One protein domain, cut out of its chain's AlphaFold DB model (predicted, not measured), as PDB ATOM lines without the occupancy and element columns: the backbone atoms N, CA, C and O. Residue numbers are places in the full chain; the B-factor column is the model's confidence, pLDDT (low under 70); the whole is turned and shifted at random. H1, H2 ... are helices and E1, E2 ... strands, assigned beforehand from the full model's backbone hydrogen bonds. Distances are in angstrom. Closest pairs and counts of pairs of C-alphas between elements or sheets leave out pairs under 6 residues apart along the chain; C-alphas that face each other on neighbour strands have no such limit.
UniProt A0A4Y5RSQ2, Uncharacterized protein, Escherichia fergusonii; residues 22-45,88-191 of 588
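What this domain is: This is residues 22 to 45 and 88 to 191 of the 588 residues of an uncharacterized protein of Escherichia fergusonii (UniProt A0A4Y5RSQ2). Two antiparallel sheets of three strands make a small sandwich, only partly face to face and with their strands crossed; helix H2 covers part of the other face of the longer, strongly twisted sheet, E2 E1 E6. Helix H1 makes a corner with the end of H2, and three long loop stretches, residues 22 to 36, 145 to 156 and 175 to 191, hold no named element. The printed part has 128 residues, with two named helices followed by six named strands, in the order H1 H2 E1 E2 E3 E4 E5 E6; the second sheet runs E3 E4 E5. The class is mixed, helices and strands, with under half of the residues in named elements. The whole is compact, with a radius of gyration of the C-alphas of 14.6 A and spans of 44 by 37 by 33 A.

How they stand to each other: Going along from residue 22, look first at H1, residues 37 to 45, which touches H2, residues 88 to 101, with H2's residues 100 to 101 alone. Their closest C-alphas, Leu 41 and Leu 101, are 7.0 A apart, and their lines are about perpendicular at 77 degrees. In both helices every O i to N i+4 pair is within hydrogen-bond range. Next come E1, residues 104 to 110, and E2, residues 117 to 124, a hairpin; find N 107 and O 121 at 2.8 A. H2 is on the sheet of E2, E1 and E6, residues 169 to 174, at a height over the sheet of 7.8 A. It lies over E2 and E1, only just slantwise to the strands, at 30.1 degrees to E2 on the local plane; the closest C-alphas of H2 and E2, Val 90 and Phe 122, are 5.5 A apart. E6 is antiparallel to E1, with N 106 and O 172 at 2.8 A. Then E3, residues 128 to 130, E4, residues 141 to 144, and E5, residues 157 to 160, form a meander, each strand the antiparallel neighbour of the one before. Look for N 129 and O 143 at 2.9 A, and N 159 and O 142 at 2.7 A. The two sheets form a sandwich, two sheets face to face, their strands at 77 degrees; the closest C-alphas of E5 and E6, Pro 160 and Glu 170, are 5.0 A apart.

Where its parts are: Find C-alpha 37 at (18.950, 16.788, 8.680), where H1 begins its 12.5 A. H2 starts at C-alpha 88, (0.624, 4.342, 26.170), and runs 19.5 A. E1 covers 19.3 A, E2 19.9 A, E3 6.8 A, E4 9.9 A and E5 10.0 A. E6 runs 16.2 A and ends at C-alpha 174, (16.729, 9.849, 25.650).

The domain as a whole: The two C-alphas farthest apart, Asn 113 and Gly 191, are 46.0 A apart. Residues 46 to 87 are not printed, and C-alphas 45 and 88 are 22.4 A apart across the cut. The link E4 to E5 is long. The mean pLDDT of the printed part is 92.3, and no printed residue is under 70.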
ATOM      1  N   GLU A  22      28.012  24.672  15.024       81.88
ATOM      2  CA  GLU A  22      27.899  25.670  16.091       81.88
ATOM      3  C   GLU A  22      28.060  27.082  15.493       81.88
ATOM      4  O   GLU A  22      29.171  27.616  15.441       81.88
ATOM      5  N   ASP A  23      26.976  27.725  15.043       80.38
ATOM      6  CA  ASP A  23      27.055  29.132  14.616       80.38
ATOM      7  C   ASP A  23      27.222  30.035  15.840       80.38
ATOM      8  O   ASP A  23      26.415  30.015  16.758       80.38
ATOM      9  N   THR A  24      28.240  30.891  15.848       77.06
ATOM     10  CA  THR A  24      28.455  31.957  16.841       77.06
ATOM     11  C   THR A  24      27.250  32.861  17.137       77.06
ATOM     12  O   THR A  24      27.228  33.465  18.207       77.06
ATOM     13  N   ARG A  25      26.294  32.998  16.211       81.81
ATOM     14  CA  ARG A  25      25.160  33.933  16.310       81.81
ATOM     15  C   ARG A  25      23.994  33.413  17.136       81.81
ATOM     16  O   ARG A  25      23.311  34.223  17.753       81.81
ATOM     17  N   GLU A  26      23.785  32.104  17.127       86.88
ATOM     18  CA  GLU A  26      22.643  31.461  17.772       86.88
ATOM     19  C   GLU A  26      23.084  30.723  19.039       86.88
ATOM     20  O   GLU A  26      24.248  30.349  19.185       86.88
ATOM     21  N   ASP A  27      22.169  30.498  19.977       90.50
ATOM     22  CA  ASP A  27      22.488  29.825  21.249       90.50
ATOM     23  C   ASP A  27      22.313  28.293  21.187       90.50
ATOM     24  O   ASP A  27      22.716  27.568  22.103       90.50
ATOM     25  N   TRP A  28      21.741  27.781  20.096       92.75
ATOM     26  CA  TRP A  28      21.573  26.353  19.827       92.75
ATOM     27  C   TRP A  28      22.573  25.837  18.790       92.75
ATOM     28  O   TRP A  28      23.248  26.605  18.105       92.75
ATOM     29  N   VAL A  29      22.665  24.513  18.689       92.69
ATOM     30  CA  VAL A  29      23.460  23.814  17.674       92.69
ATOM     31  C   VAL A  29      22.542  23.301  16.571       92.69
ATOM     32  O   VAL A  29      21.448  22.810  16.854       92.69
ATOM     33  N   GLU A  30      22.982  23.412  15.323       91.50
ATOM     34  CA  GLU A  30      22.233  22.981  14.142       91.50
ATOM     35  C   GLU A  30      22.691  21.604  13.653       91.50
ATOM     36  O   GLU A  30      23.829  21.188  13.903       91.50
ATOM     37  N   TYR A  31      21.787  20.882  12.979       89.62
ATOM     38  CA  TYR A  31      22.044  19.525  12.498       89.62
ATOM     39  C   TYR A  31      21.926  19.406  10.979       89.62
ATOM     40  O   TYR A  31      20.832  19.525  10.420       89.62
ATOM     41  N   GLY A  32      23.050  19.098  10.334       84.00
ATOM     42  CA  GLY A  32      23.204  19.085   8.885       84.00
ATOM     43  C   GLY A  32      23.330  20.484   8.294       84.00
ATOM     44  O   GLY A  32      23.303  21.490   9.003       84.00
ATOM     45  N   GLU A  33      23.438  20.528   6.970       76.81
ATOM     46  CA  GLU A  33      23.382  21.776   6.217       76.81
ATOM     47  C   GLU A  33      21.996  22.423   6.389       76.81
ATOM     48  O   GLU A  33      20.959  21.748   6.350       76.81
ATOM     49  N   ASP A  34      21.984  23.728   6.668       80.50
ATOM     50  CA  ASP A  34      20.780  24.531   6.912       80.50
ATOM     51  C   ASP A  34      19.839  23.986   8.006       80.50
ATOM     52  O   ASP A  34      18.645  24.285   8.019       80.50
ATOM     53  N   ASN A  35      20.362  23.196   8.951       87.12
ATOM     54  CA  ASN A  35      19.605  22.642  10.077       87.12
ATOM     55  C   ASN A  35      18.490  21.636   9.698       87.12
ATOM     56  O   ASN A  35      17.572  21.386  10.493       87.12
ATOM     57  N   THR A  36      18.574  21.049   8.501       85.62
ATOM     58  CA  THR A  36      17.505  20.253   7.865       85.62
ATOM     59  C   THR A  36      17.651  18.736   8.014       85.62
ATOM     60  O   THR A  36      16.821  17.980   7.508       85.62
ATOM     61  N   TYR A  37      18.675  18.230   8.712       91.06
ATOM     62  CA  TYR A  37      18.950  16.788   8.680       91.06
ATOM     63  C   TYR A  37      17.827  15.924   9.270       91.06
ATOM     64  O   TYR A  37      17.558  14.829   8.775       91.06
ATOM     65  N   TYR A  38      17.121  16.405  10.297       93.12
ATOM     66  CA  TYR A  38      15.949  15.686  10.803       93.12
ATOM     67  C   TYR A  38      14.828  15.600   9.760       93.12
ATOM     68  O   TYR A  38      14.195  14.551   9.654       93.12
ATOM     69  N   ASP A  39      14.608  16.651   8.970       91.31
ATOM     70  CA  ASP A  39      13.620  16.638   7.887       91.31
ATOM     71  C   ASP A  39      14.052  15.680   6.776       91.31
ATOM     72  O   ASP A  39      13.248  14.896   6.275       91.31
ATOM     73  N   TRP A  40      15.354  15.636   6.483       91.31
ATOM     74  CA  TRP A  40      15.928  14.663   5.563       91.31
ATOM     75  C   TRP A  40      15.709  13.206   6.024       91.31
ATOM     76  O   TRP A  40      15.326  12.358   5.214       91.31
ATOM     77  N   LEU A  41      15.863  12.903   7.323       94.12
ATOM     78  CA  LEU A  41      15.542  11.581   7.890       94.12
ATOM     79  C   LEU A  41      14.042  11.257   7.811       94.12
ATOM     80  O   LEU A  41      13.672  10.121   7.508       94.12
ATOM     81  N   ILE A  42      13.180  12.242   8.079       94.69
ATOM     82  CA  ILE A  42      11.721  12.101   7.976       94.69
ATOM     83  C   ILE A  42      11.318  11.793   6.529       94.69
ATOM     84  O   ILE A  42      10.475  10.927   6.294       94.69
ATOM     85  N   ASP A  43      11.964  12.430   5.557       92.62
ATOM     86  CA  ASP A  43      11.796  12.127   4.140       92.62
ATOM     87  C   ASP A  43      12.159  10.674   3.824       92.62
ATOM     88  O   ASP A  43      11.350   9.977   3.208       92.62
ATOM     89  N   ARG A  44      13.308  10.182   4.318       91.75
ATOM     90  CA  ARG A  44      13.698   8.768   4.155       91.75
ATOM     91  C   ARG A  44      12.684   7.816   4.786       91.75
ATOM     92  O   ARG A  44      12.493   6.701   4.310       91.75
ATOM     93  N   PHE A  45      12.041   8.213   5.881       94.75
ATOM     94  CA  PHE A  45      10.982   7.420   6.501       94.75
ATOM     95  C   PHE A  45       9.688   7.423   5.674       94.75
ATOM     96  O   PHE A  45       8.984   6.415   5.662       94.75
ATOM     97  N   PRO A  88       0.329   5.057  27.411       93.44
ATOM     98  CA  PRO A  88       0.624   4.342  26.170       93.44
ATOM     99  C   PRO A  88       0.984   5.257  24.992       93.44
ATOM    100  O   PRO A  88       1.729   4.845  24.111       93.44
ATOM    101  N   GLU A  89       0.449   6.478  24.965       94.50
ATOM    102  CA  GLU A  89       0.762   7.486  23.950       94.50
ATOM    103  C   GLU A  89       2.217   7.955  24.057       94.50
ATOM    104  O   GLU A  89       2.963   7.826  23.090       94.50
ATOM    105  N   VAL A  90       2.644   8.391  25.250       96.44
ATOM    106  CA  VAL A  90       4.027   8.820  25.519       96.44
ATOM    107  C   VAL A  90       5.015   7.704  25.186       96.44
ATOM    108  O   VAL A  90       6.009   7.933  24.500       96.44
ATOM    109  N   LEU A  91       4.724   6.474  25.623       97.50
ATOM    110  CA  LEU A  91       5.599   5.326  25.389       97.50
ATOM    111  C   LEU A  91       5.700   4.963  23.903       97.50
ATOM    112  O   LEU A  91       6.802   4.722  23.417       97.50
ATOM    113  N   ARG A  92       4.580   4.944  23.165       96.06
ATOM    114  CA  ARG A  92       4.594   4.662  21.720       96.06
ATOM    115  C   ARG A  92       5.343   5.735  20.939       96.06
ATOM    116  O   ARG A  92       6.158   5.385  20.091       96.06
ATOM    117  N   ALA A  93       5.104   7.008  21.251       96.12
ATOM    118  CA  ALA A  93       5.817   8.115  20.626       96.12
ATOM    119  C   ALA A  93       7.322   8.057  20.916       96.12
ATOM    120  O   ALA A  93       8.121   8.247  20.006       96.12
ATOM    121  N   THR A  94       7.704   7.685  22.143       97.38
ATOM    122  CA  THR A  94       9.113   7.499  22.517       97.38
ATOM    123  C   THR A  94       9.770   6.373  21.723       97.38
ATOM    124  O   THR A  94      10.856   6.565  21.181       97.38
ATOM    125  N   CYS A  95       9.109   5.217  21.596       96.75
ATOM    126  CA  CYS A  95       9.629   4.092  20.812       96.75
ATOM    127  C   CYS A  95       9.793   4.463  19.329       96.75
ATOM    128  O   CYS A  95      10.829   4.172  18.736       96.75
ATOM    129  N   GLN A  96       8.787   5.123  18.740       95.56
ATOM    130  CA  GLN A  96       8.831   5.570  17.346       95.56
ATOM    131  C   GLN A  96       9.920   6.623  17.131       95.56
ATOM    132  O   GLN A  96      10.714   6.494  16.208       95.56
ATOM    133  N   GLY A  97       9.967   7.650  17.982       95.56
ATOM    134  CA  GLY A  97      10.913   8.754  17.868       95.56
ATOM    135  C   GLY A  97      12.360   8.290  17.980       95.56
ATOM    136  O   GLY A  97      13.157   8.618  17.109       95.56
ATOM    137  N   LEU A  98      12.672   7.447  18.971       94.88
ATOM    138  CA  LEU A  98      14.010   6.867  19.117       94.88
ATOM    139  C   LEU A  98      14.412   6.033  17.905       94.88
ATOM    140  O   LEU A  98      15.531   6.168  17.419       94.88
ATOM    141  N   LYS A  99      13.510   5.179  17.403       95.12
ATOM    142  CA  LYS A  99      13.827   4.337  16.249       95.12
ATOM    143  C   LYS A  99      13.980   5.149  14.963       95.12
ATOM    144  O   LYS A  99      14.818   4.805  14.144       95.12
ATOM    145  N   MET A 100      13.169   6.187  14.779       95.31
ATOM    146  CA  MET A 100      13.125   6.983  13.551       95.31
ATOM    147  C   MET A 100      14.215   8.058  13.496       95.31
ATOM    148  O   MET A 100      14.755   8.309  12.430       95.31
ATOM    149  N   LEU A 101      14.528   8.712  14.619       94.75
ATOM    150  CA  LEU A 101      15.397   9.896  14.646       94.75
ATOM    151  C   LEU A 101      16.641   9.736  15.531       94.75
ATOM    152  O   LEU A 101      17.465  10.641  15.579       94.75
ATOM    153  N   GLY A 102      16.808   8.596  16.209       92.56
ATOM    154  CA  GLY A 102      17.983   8.286  17.034       92.56
ATOM    155  C   GLY A 102      17.904   8.837  18.460       92.56
ATOM    156  O   GLY A 102      18.455   8.236  19.382       92.56
ATOM    157  N   ASP A 103      17.171   9.928  18.674       92.38
ATOM    158  CA  ASP A 103      16.880  10.486  19.991       92.38
ATOM    159  C   ASP A 103      15.410  10.899  20.168       92.38
ATOM    160  O   ASP A 103      14.607  10.968  19.234       92.38
ATOM    161  N   HIS A 104      15.025  11.117  21.424       96.31
ATOM    162  CA  HIS A 104      13.687  11.573  21.787       96.31
ATOM    163  C   HIS A 104      13.699  12.360  23.095       96.31
ATOM    164  O   HIS A 104      14.619  12.217  23.900       96.31
ATOM    165  N   TYR A 105      12.665  13.165  23.338       97.81
ATOM    166  CA  TYR A 105      12.585  14.012  24.524       97.81
ATOM    167  C   TYR A 105      11.311  13.738  25.315       97.81
ATOM    168  O   TYR A 105      10.209  13.682  24.771       97.81
ATOM    169  N   LEU A 106      11.465  13.611  26.629       98.38
ATOM    170  CA  LEU A 106      10.366  13.611  27.583       98.38
ATOM    171  C   LEU A 106      10.285  14.981  28.248       98.38
ATOM    172  O   LEU A 106      11.203  15.401  28.953       98.38
ATOM    173  N   GLN A 107       9.164  15.661  28.059       97.62
ATOM    174  CA  GLN A 107       8.857  16.897  28.756       97.62
ATOM    175  C   GLN A 107       8.323  16.568  30.150       97.62
ATOM    176  O   GLN A 107       7.192  16.102  30.302       97.62
ATOM    177  N   CYS A 108       9.137  16.820  31.169       98.06
ATOM    178  CA  CYS A 108       8.780  16.621  32.566       98.06
ATOM    179  C   CYS A 108       8.137  17.900  33.107       98.06
ATOM    180  O   CYS A 108       8.762  18.959  33.105       98.06
ATOM    181  N   ILE A 109       6.885  17.809  33.562       95.75
ATOM    182  CA  ILE A 109       6.151  18.942  34.135       95.75
ATOM    183  C   ILE A 109       6.049  18.761  35.646       95.75
ATOM    184  O   ILE A 109       5.385  17.843  36.139       95.75
ATOM    185  N   TYR A 110       6.671  19.677  36.375       96.81
ATOM    186  CA  TYR A 110       6.708  19.688  37.829       96.81
ATOM    187  C   TYR A 110       5.496  20.403  38.435       96.81
ATOM    188  O   TYR A 110       4.868  21.284  37.830       96.81
ATOM    189  N   ASN A 111       5.187  20.046  39.681       94.12
ATOM    190  CA  ASN A 111       4.292  20.830  40.521       94.12
ATOM    191  C   ASN A 111       4.904  22.215  40.814       94.12
ATOM    192  O   ASN A 111       6.096  22.453  40.634       94.12
ATOM    193  N   LYS A 112       4.088  23.145  41.325       91.75
ATOM    194  CA  LYS A 112       4.529  24.527  41.613       91.75
ATOM    195  C   LYS A 112       5.744  24.623  42.544       91.75
ATOM    196  O   LYS A 112       6.457  25.616  42.483       91.75
ATOM    197  N   ASN A 113       5.944  23.627  43.405       93.06
ATOM    198  CA  ASN A 113       7.000  23.624  44.415       93.06
ATOM    199  C   ASN A 113       8.255  22.859  43.969       93.06
ATOM    200  O   ASN A 113       9.178  22.738  44.765       93.06
ATOM    201  N   HIS A 114       8.278  22.315  42.747       94.06
ATOM    202  CA  HIS A 114       9.380  21.507  42.224       94.06
ATOM    203  C   HIS A 114       9.751  20.303  43.117       94.06
ATOM    204  O   HIS A 114      10.912  19.957  43.298       94.06
ATOM    205  N   THR A 115       8.747  19.658  43.716       94.44
ATOM    206  CA  THR A 115       8.931  18.477  44.583       94.44
ATOM    207  C   THR A 115       8.397  17.189  43.973       94.44
ATOM    208  O   THR A 115       8.645  16.107  44.499       94.44
ATOM    209  N   LYS A 116       7.615  17.293  42.896       95.19
ATOM    210  CA  LYS A 116       7.015  16.150  42.211       95.19
ATOM    211  C   LYS A 116       6.809  16.467  40.735       95.19
ATOM    212  O   LYS A 116       6.285  17.530  40.411       95.19
ATOM    213  N   ILE A 117       7.138  15.520  39.865       97.12
ATOM    214  CA  ILE A 117       6.734  15.507  38.458       97.12
ATOM    215  C   ILE A 117       5.282  15.029  38.403       97.12
ATOM    216  O   ILE A 117       4.971  13.903  38.805       97.12
ATOM    217  N   GLU A 118       4.388  15.908  37.956       92.94
ATOM    218  CA  GLU A 118       2.944  15.659  37.882       92.94
ATOM    219  C   GLU A 118       2.539  15.007  36.564       92.94
ATOM    220  O   GLU A 118       1.612  14.199  36.544       92.94
ATOM    221  N   LYS A 119       3.214  15.375  35.469       93.50
ATOM    222  CA  LYS A 119       2.913  14.902  34.116       93.50
ATOM    223  C   LYS A 119       4.188  14.743  33.306       93.50
ATOM    224  O   LYS A 119       5.152  15.481  33.508       93.50
ATOM    225  N   VAL A 120       4.145  13.815  32.360       97.44
ATOM    226  CA  VAL A 120       5.165  13.660  31.327       97.44
ATOM    227  C   VAL A 120       4.477  13.719  29.970       97.44
ATOM    228  O   VAL A 120       3.465  13.053  29.755       97.44
ATOM    229  N   HIS A 121       5.023  14.528  29.071       96.38
ATOM    230  CA  HIS A 121       4.670  14.541  27.654       96.38
ATOM    231  C   HIS A 121       5.886  14.150  26.818       96.38
ATOM    232  O   HIS A 121       7.001  14.053  27.328       96.38
ATOM    233  N   PHE A 122       5.666  13.903  25.534       94.44
ATOM    234  CA  PHE A 122       6.723  13.581  24.589       94.44
ATOM    235  C   PHE A 122       6.942  14.760  23.636       94.44
ATOM    236  O   PHE A 122       5.995  15.477  23.313       94.44
ATOM    237  N   ILE A 123       8.181  14.957  23.191       94.94
ATOM    238  CA  ILE A 123       8.536  15.900  22.130       94.94
ATOM    239  C   ILE A 123       9.468  15.177  21.160       94.94
ATOM    240  O   ILE A 123      10.475  14.580  21.550       94.94
ATOM    241  N   THR A 124       9.114  15.218  19.881       92.06
ATOM    242  CA  THR A 124       9.909  14.610  18.815       92.06
ATOM    243  C   THR A 124      11.183  15.415  18.571       92.06
ATOM    244  O   THR A 124      11.171  16.644  18.625       92.06
ATOM    245  N   ALA A 125      12.292  14.726  18.297       94.31
ATOM    246  CA  ALA A 125      13.609  15.345  18.199       94.31
ATOM    247  C   ALA A 125      13.737  16.408  17.098       94.31
ATOM    248  O   ALA A 125      14.454  17.385  17.284       94.31
ATOM    249  N   ASN A 126      12.982  16.290  16.001       93.81
ATOM    250  CA  ASN A 126      12.993  17.277  14.921       93.81
ATOM    251  C   ASN A 126      12.579  18.687  15.386       93.81
ATOM    252  O   ASN A 126      13.040  19.674  14.815       93.81
ATOM    253  N   LEU A 127      11.777  18.795  16.450       95.31
ATOM    254  CA  LEU A 127      11.322  20.068  17.021       95.31
ATOM    255  C   LEU A 127      12.310  20.671  18.026       95.31
ATOM    256  O   LEU A 127      12.082  21.775  18.515       95.31
ATOM    257  N   VAL A 128      13.399  19.972  18.352       96.00
ATOM    258  CA  VAL A 128      14.314  20.357  19.429       96.00
ATOM    259  C   VAL A 128      15.733  20.528  18.899       96.00
ATOM    260  O   VAL A 128      16.198  19.747  18.069       96.00
ATOM    261  N   ARG A 129      16.446  21.545  19.387       95.06
ATOM    262  CA  ARG A 129      17.893  21.695  19.200       95.06
ATOM    263  C   ARG A 129      18.596  21.843  20.545       95.06
ATOM    264  O   ARG A 129      18.071  22.527  21.423       95.06
ATOM    265  N   PRO A 130      19.744  21.188  20.753       95.38
ATOM    266  CA  PRO A 130      20.487  21.321  21.993       95.38
ATOM    267  C   PRO A 130      21.095  22.717  22.101       95.38
ATOM    268  O   PRO A 130      21.549  23.293  21.111       95.38
ATOM    269  N   GLU A 131      21.110  23.253  23.316       95.69
ATOM    270  CA  GLU A 131      21.934  24.409  23.640       95.69
ATOM    271  C   GLU A 131      23.415  24.042  23.512       95.69
ATOM    272  O   GLU A 131      23.819  22.893  23.738       95.69
ATOM    273  N   LYS A 132      24.237  25.028  23.158       94.56
ATOM    274  CA  LYS A 132      25.690  24.871  23.199       94.56
ATOM    275  C   LYS A 132      26.143  24.471  24.594       94.56
ATOM    276  O   LYS A 132      25.602  24.911  25.604       94.56
ATOM    277  N   CYS A 133      27.171  23.637  24.646       92.00
ATOM    278  CA  CYS A 133      27.642  23.150  25.928       92.00
ATOM    279  C   CYS A 133      28.223  24.271  26.794       92.00
ATOM    280  O   CYS A 133      28.886  25.187  26.301       92.00
ATOM    281  N   ASN A 134      28.056  24.124  28.104       91.44
ATOM    282  CA  ASN A 134      28.770  24.925  29.084       91.44
ATOM    283  C   ASN A 134      30.286  24.605  29.061       91.44
ATOM    284  O   ASN A 134      30.783  23.784  28.280       91.44
ATOM    285  N   LYS A 135      31.048  25.254  29.950       90.69
ATOM    286  CA  LYS A 135      32.512  25.084  30.049       90.69
ATOM    287  C   LYS A 135      32.944  23.658  30.402       90.69
ATOM    288  O   LYS A 135      34.056  23.277  30.048       90.69
ATOM    289  N   ASP A 136      32.073  22.900  31.057       89.44
ATOM    290  CA  ASP A 136      32.306  21.512  31.457       89.44
ATOM    291  C   ASP A 136      31.885  20.520  30.359       89.44
ATOM    292  O   ASP A 136      32.111  19.315  30.461       89.44
ATOM    293  N   GLY A 137      31.345  21.031  29.251       88.25
ATOM    294  CA  GLY A 137      30.932  20.235  28.110       88.25
ATOM    295  C   GLY A 137      29.529  19.643  28.243       88.25
ATOM    296  O   GLY A 137      29.211  18.736  27.476       88.25
ATOM    297  N   GLU A 138      28.708  20.155  29.158       91.31
ATOM    298  CA  GLU A 138      27.348  19.685  29.426       91.31
ATOM    299  C   GLU A 138      26.297  20.572  28.746       91.31
ATOM    300  O   GLU A 138      26.474  21.783  28.612       91.31
ATOM    301  N   ILE A 139      25.192  19.960  28.316       94.50
ATOM    302  CA  ILE A 139      24.042  20.656  27.725       94.50
ATOM    303  C   ILE A 139      23.058  20.984  28.855       94.50
ATOM    304  O   ILE A 139      22.452  20.079  29.429       94.50
ATOM    305  N   GLU A 140      22.883  22.270  29.165       96.25
ATOM    306  CA  GLU A 140      22.011  22.752  30.255       96.25
ATOM    307  C   GLU A 140      20.589  23.105  29.789       96.25
ATOM    308  O   GLU A 140      19.704  23.422  30.587       96.25
ATOM    309  N   GLY A 141      20.340  23.049  28.485       96.94
ATOM    310  CA  GLY A 141      19.080  23.468  27.905       96.94
ATOM    311  C   GLY A 141      18.887  22.976  26.485       96.94
ATOM    312  O   GLY A 141      19.789  22.469  25.819       96.94
ATOM    313  N   TYR A 142      17.661  23.135  26.024       97.62
ATOM    314  CA  TYR A 142      17.224  22.779  24.691       97.62
ATOM    315  C   TYR A 142      16.305  23.873  24.166       97.62
ATOM    316  O   TYR A 142      15.569  24.491  24.928       97.62
ATOM    317  N   TYR A 143      16.311  24.093  22.865       97.00
ATOM    318  CA  TYR A 143      15.429  25.030  22.191       97.00
ATOM    319  C   TYR A 143      14.346  24.251  21.463       97.00
ATOM    320  O   TYR A 143      14.650  23.390  20.644       97.00
ATOM    321  N   TYR A 144      13.088  24.542  21.775       96.38
ATOM    322  CA  TYR A 144      11.918  24.018  21.080       96.38
ATOM    323  C   TYR A 144      11.465  24.994  19.998       96.38
ATOM    324  O   TYR A 144      11.322  26.186  20.276       96.38
ATOM    325  N   CYS A 145      11.166  24.498  18.802       93.88
ATOM    326  CA  CYS A 145      10.556  25.281  17.737       93.88
ATOM    327  C   CYS A 145       9.569  24.427  16.935       93.88
ATOM    328  O   CYS A 145       9.891  23.299  16.565       93.88
ATOM    329  N   ASP A 146       8.392  24.979  16.622       90.50
ATOM    330  CA  ASP A 146       7.406  24.314  15.758       90.50
ATOM    331  C   ASP A 146       7.874  24.215  14.297       90.50
ATOM    332  O   ASP A 146       7.438  23.321  13.574       90.50
ATOM    333  N   ASN A 147       8.720  25.148  13.843       90.38
ATOM    334  CA  ASN A 147       9.281  25.143  12.495       90.38
ATOM    335  C   ASN A 147      10.661  25.819  12.457       90.38
ATOM    336  O   ASN A 147      10.771  27.041  12.590       90.38
ATOM    337  N   TRP A 148      11.702  25.023  12.222       90.00
ATOM    338  CA  TRP A 148      13.085  25.492  12.130       90.00
ATOM    339  C   TRP A 148      13.406  26.251  10.836       90.00
ATOM    340  O   TRP A 148      14.348  27.037  10.839       90.00
ATOM    341  N   GLU A 149      12.602  26.116   9.777       88.94
ATOM    342  CA  GLU A 149      12.786  26.867   8.525       88.94
ATOM    343  C   GLU A 149      12.434  28.363   8.671       88.94
ATOM    344  O   GLU A 149      12.933  29.205   7.924       88.94
ATOM    345  N   ASP A 150      11.567  28.722   9.630       89.38
ATOM    346  CA  ASP A 150      11.117  30.103   9.866       89.38
ATOM    347  C   ASP A 150      11.125  30.457  11.362       89.38
ATOM    348  O   ASP A 150      10.092  30.743  11.979       89.38
ATOM    349  N   THR A 151      12.324  30.491  11.949       90.19
ATOM    350  CA  THR A 151      12.550  30.841  13.366       90.19
ATOM    351  C   THR A 151      12.148  32.276  13.722       90.19
ATOM    352  O   THR A 151      11.958  32.620  14.892       90.19
ATOM    353  N   LYS A 152      11.974  33.152  12.724       90.19
ATOM    354  CA  LYS A 152      11.487  34.525  12.934       90.19
ATOM    355  C   LYS A 152      10.009  34.531  13.300       90.19
ATOM    356  O   LYS A 152       9.604  35.289  14.187       90.19
ATOM    357  N   LYS A 153       9.210  33.712  12.609       92.12
ATOM    358  CA  LYS A 153       7.783  33.535  12.885       92.12
ATOM    359  C   LYS A 153       7.551  32.583  14.056       92.12
ATOM    360  O   LYS A 153       6.743  32.894  14.931       92.12
ATOM    361  N   TYR A 154       8.264  31.462  14.083       90.69
ATOM    362  CA  TYR A 154       8.201  30.453  15.135       90.69
ATOM    363  C   TYR A 154       9.426  30.611  16.027       90.69
ATOM    364  O   TYR A 154      10.465  30.009  15.797       90.69
ATOM    365  N   LYS A 155       9.338  31.496  17.021       92.69
ATOM    366  CA  LYS A 155      10.499  31.810  17.860       92.69
ATOM    367  C   LYS A 155      10.909  30.597  18.701       92.69
ATOM    368  O   LYS A 155      10.064  30.121  19.465       92.69
ATOM    369  N   PRO A 156      12.179  30.158  18.637       94.94
ATOM    370  CA  PRO A 156      12.663  29.087  19.490       94.94
ATOM    371  C   PRO A 156      12.511  29.433  20.975       94.94
ATOM    372  O   PRO A 156      12.843  30.535  21.417       94.94
ATOM    373  N   MET A 157      11.999  28.483  21.751       95.50
ATOM    374  CA  MET A 157      11.790  28.606  23.189       95.50
ATOM    375  C   MET A 157      12.785  27.728  23.935       95.50
ATOM    376  O   MET A 157      12.748  26.505  23.803       95.50
ATOM    377  N   ARG A 158      13.645  28.342  24.750       96.56
ATOM    378  CA  ARG A 158      14.560  27.603  25.620       96.56
ATOM    379  C   ARG A 158      13.779  26.886  26.727       96.56
ATOM    380  O   ARG A 158      12.949  27.498  27.395       96.56
ATOM    381  N   ILE A 159      14.078  25.611  26.930       97.75
ATOM    382  CA  ILE A 159      13.581  24.750  28.001       97.75
ATOM    383  C   ILE A 159      14.810  24.105  28.664       97.75
ATOM    384  O   ILE A 159      15.625  23.516  27.949       97.75
ATOM    385  N   PRO A 160      14.984  24.200  29.992       98.06
ATOM    386  CA  PRO A 160      16.136  23.607  30.666       98.06
ATOM    387  C   PRO A 160      16.218  22.086  30.507       98.06
ATOM    388  O   PRO A 160      15.205  21.392  30.358       98.06
ATOM    389  N   ALA A 161      17.437  21.556  30.566       97.75
ATOM    390  CA  ALA A 161      17.666  20.121  30.612       97.75
ATOM    391  C   ALA A 161      17.234  19.549  31.973       97.75
ATOM    392  O   ALA A 161      17.339  20.211  33.007       97.75
ATOM    393  N   PHE A 162      16.755  18.308  31.982       97.62
ATOM    394  CA  PHE A 162      16.303  17.628  33.196       97.62
ATOM    395  C   PHE A 162      17.355  17.664  34.315       97.62
ATOM    396  O   PHE A 162      18.473  17.183  34.134       97.62
ATOM    397  N   GLY A 163      16.970  18.194  35.477       95.25
ATOM    398  CA  GLY A 163      17.817  18.278  36.667       95.25
ATOM    399  C   GLY A 163      18.828  19.426  36.671       95.25
ATOM    400  O   GLY A 163      19.663  19.477  37.571       95.25
ATOM    401  N   THR A 164      18.767  20.342  35.700       95.38
ATOM    402  CA  THR A 164      19.667  21.511  35.626       95.38
ATOM    403  C   THR A 164      19.025  22.795  36.150       95.38
ATOM    404  O   THR A 164      19.706  23.809  36.308       95.38
ATOM    405  N   SER A 165      17.725  22.776  36.462       94.69
ATOM    406  CA  SER A 165      16.983  23.950  36.912       94.69
ATOM    407  C   SER A 165      15.984  23.625  38.034       94.69
ATOM    408  O   SER A 165      15.949  22.524  38.579       94.69
ATOM    409  N   ASN A 166      15.184  24.626  38.416       93.56
ATOM    410  CA  ASN A 166      13.972  24.450  39.226       93.56
ATOM    411  C   ASN A 166      12.741  25.005  38.487       93.56
ATOM    412  O   ASN A 166      11.789  25.489  39.108       93.56
ATOM    413  N   GLU A 167      12.798  25.042  37.155       93.81
ATOM    414  CA  GLU A 167      11.686  25.518  36.345       93.81
ATOM    415  C   GLU A 167      10.535  24.512  36.333       93.81
ATOM    416  O   GLU A 167      10.668  23.332  36.641       93.81
ATOM    417  N   ARG A 168       9.343  24.985  35.964       94.81
ATOM    418  CA  ARG A 168       8.154  24.126  35.932       94.81
ATOM    419  C   ARG A 168       8.248  23.023  34.871       94.81
ATOM    420  O   ARG A 168       7.529  22.030  34.977       94.81
ATOM    421  N   ILE A 169       9.054  23.226  33.835       96.94
ATOM    422  CA  ILE A 169       9.181  22.329  32.691       96.94
ATOM    423  C   ILE A 169      10.664  22.102  32.430       96.94
ATOM    424  O   ILE A 169      11.408  23.066  32.292       96.94
ATOM    425  N   GLU A 170      11.058  20.842  32.293       98.31
ATOM    426  CA  GLU A 170      12.397  20.456  31.847       98.31
ATOM    427  C   GLU A 170      12.308  19.342  30.800       98.31
ATOM    428  O   GLU A 170      11.334  18.580  30.775       98.31
ATOM    429  N   LEU A 171      13.323  19.221  29.940       98.19
ATOM    430  CA  LEU A 171      13.417  18.133  28.965       98.19
ATOM    431  C   LEU A 171      14.431  17.079  29.398       98.19
ATOM    432  O   LEU A 171      15.626  17.347  29.536       98.19
ATOM    433  N   LEU A 172      13.955  15.846  29.540       98.00
ATOM    434  CA  LEU A 172      14.805  14.671  29.651       98.00
ATOM    435  C   LEU A 172      15.028  14.091  28.256       98.00
ATOM    436  O   LEU A 172      14.111  13.543  27.645       98.00
ATOM    437  N   ARG A 173      16.261  14.192  27.766       96.00
ATOM    438  CA  ARG A 173      16.676  13.567  26.513       96.00
ATOM    439  C   ARG A 173      16.945  12.077  26.707       96.00
ATOM    440  O   ARG A 173      17.620  11.676  27.656       96.00
ATOM    441  N   ILE A 174      16.458  11.277  25.771       95.69
ATOM    442  CA  ILE A 174      16.729   9.849  25.650       95.69
ATOM    443  C   ILE A 174      17.576   9.656  24.396       95.69
ATOM    444  O   ILE A 174      17.132   9.988  23.299       95.69
ATOM    445  N   MET A 175      18.796   9.147  24.561       91.81
ATOM    446  CA  MET A 175      19.708   8.866  23.454       91.81
ATOM    447  C   MET A 175      20.646   7.705  23.797       91.81
ATOM    448  O   MET A 175      21.057   7.592  24.959       91.81
ATOM    449  N   PRO A 176      21.028   6.863  22.823       88.38
ATOM    450  CA  PRO A 176      22.112   5.913  23.016       88.38
ATOM    451  C   PRO A 176      23.447   6.656  23.161       88.38
ATOM    452  O   PRO A 176      23.656   7.725  22.584       88.38
ATOM    453  N   TYR A 177      24.382   6.073  23.909       82.12
ATOM    454  CA  TYR A 177      25.755   6.568  23.917       82.12
ATOM    455  C   TYR A 177      26.413   6.278  22.565       82.12
ATOM    456  O   TYR A 177      26.452   5.126  22.131       82.12
ATOM    457  N   SER A 178      26.967   7.307  21.924       78.88
ATOM    458  CA  SER A 178      27.742   7.158  20.694       78.88
ATOM    459  C   SER A 178      28.992   8.033  20.739       78.88
ATOM    460  O   SER A 178      28.946   9.215  21.084       78.88
ATOM    461  N   VAL A 179      30.142   7.437  20.422       76.56
ATOM    462  CA  VAL A 179      31.435   8.132  20.458       76.56
ATOM    463  C   VAL A 179      31.494   9.154  19.326       76.56
ATOM    464  O   VAL A 179      31.218   8.824  18.180       76.56
ATOM    465  N   GLY A 180      31.891  10.387  19.644       75.38
ATOM    466  CA  GLY A 180      31.978  11.484  18.671       75.38
ATOM    467  C   GLY A 180      30.675  12.264  18.478       75.38
ATOM    468  O   GLY A 180      30.673  13.274  17.783       75.38
ATOM    469  N   PHE A 181      29.593  11.859  19.146       79.62
ATOM    470  CA  PHE A 181      28.271  12.466  19.022       79.62
ATOM    471  C   PHE A 181      27.869  13.157  20.326       79.62
ATOM    472  O   PHE A 181      27.351  12.536  21.250       79.62
ATOM    473  N   LYS A 182      28.161  14.459  20.414       84.56
ATOM    474  CA  LYS A 182      27.884  15.271  21.611       84.56
ATOM    475  C   LYS A 182      26.472  15.858  21.610       84.56
ATOM    476  O   LYS A 182      25.751  15.756  22.596       84.56
ATOM    477  N   TYR A 183      26.093  16.483  20.495       89.81
ATOM    478  CA  TYR A 183      24.851  17.247  20.376       89.81
ATOM    479  C   TYR A 183      23.704  16.441  19.787       89.81
ATOM    480  O   TYR A 183      22.588  16.559  20.277       89.81
ATOM    481  N   PHE A 184      23.962  15.577  18.809       89.50
ATOM    482  CA  PHE A 184      22.944  14.792  18.107       89.50
ATOM    483  C   PHE A 184      23.282  13.313  18.169       89.50
ATOM    484  O   PHE A 184      24.453  12.965  18.065       89.50
ATOM    485  N   ALA A 185      22.275  12.460  18.341       87.31
ATOM    486  CA  ALA A 185      22.467  11.020  18.284       87.31
ATOM    487  C   ALA A 185      22.329  10.539  16.832       87.31
ATOM    488  O   ALA A 185      21.408  10.972  16.134       87.31
ATOM    489  N   PRO A 186      23.210   9.647  16.356       86.31
ATOM    490  CA  PRO A 186      23.004   9.002  15.073       86.31
ATOM    491  C   PRO A 186      21.844   8.004  15.170       86.31
ATOM    492  O   PRO A 186      21.638   7.366  16.206       86.31
ATOM    493  N   VAL A 187      21.109   7.835  14.072       91.69
ATOM    494  CA  VAL A 187      20.139   6.739  13.940       91.69
ATOM    495  C   VAL A 187      20.868   5.394  13.891       91.69
ATOM    496  O   VAL A 187      21.935   5.281  13.287       91.69
ATOM    497  N   ASP A 188      20.287   4.345  14.479       91.00
ATOM    498  CA  ASP A 188      20.920   3.015  14.526       91.00
ATOM    499  C   ASP A 188      21.108   2.387  13.134       91.00
ATOM    500  O   ASP A 188      21.978   1.543  12.938       91.00
ATOM    501  N   TYR A 189      20.330   2.856  12.159       92.50
ATOM    502  CA  TYR A 189      20.351   2.424  10.767       92.50
ATOM    503  C   TYR A 189      21.119   3.371   9.834       92.50
ATOM    504  O   TYR A 189      20.979   3.288   8.615       92.50
ATOM    505  N   GLN A 190      21.970   4.256  10.372       90.38
ATOM    506  CA  GLN A 190      22.696   5.259   9.577       90.38
ATOM    507  C   GLN A 190      23.455   4.641   8.388       90.38
ATOM    508  O   GLN A 190      23.554   5.250   7.325       90.38
ATOM    509  N   GLY A 191      23.953   3.410   8.537       88.06
ATOM    510  CA  GLY A 191      24.685   2.701   7.489       88.06
ATOM    511  C   GLY A 191      23.864   2.339   6.243       88.06
ATOM    512  O   GLY A 191      24.460   2.160   5.182       88.06
TER     513      GLY A 191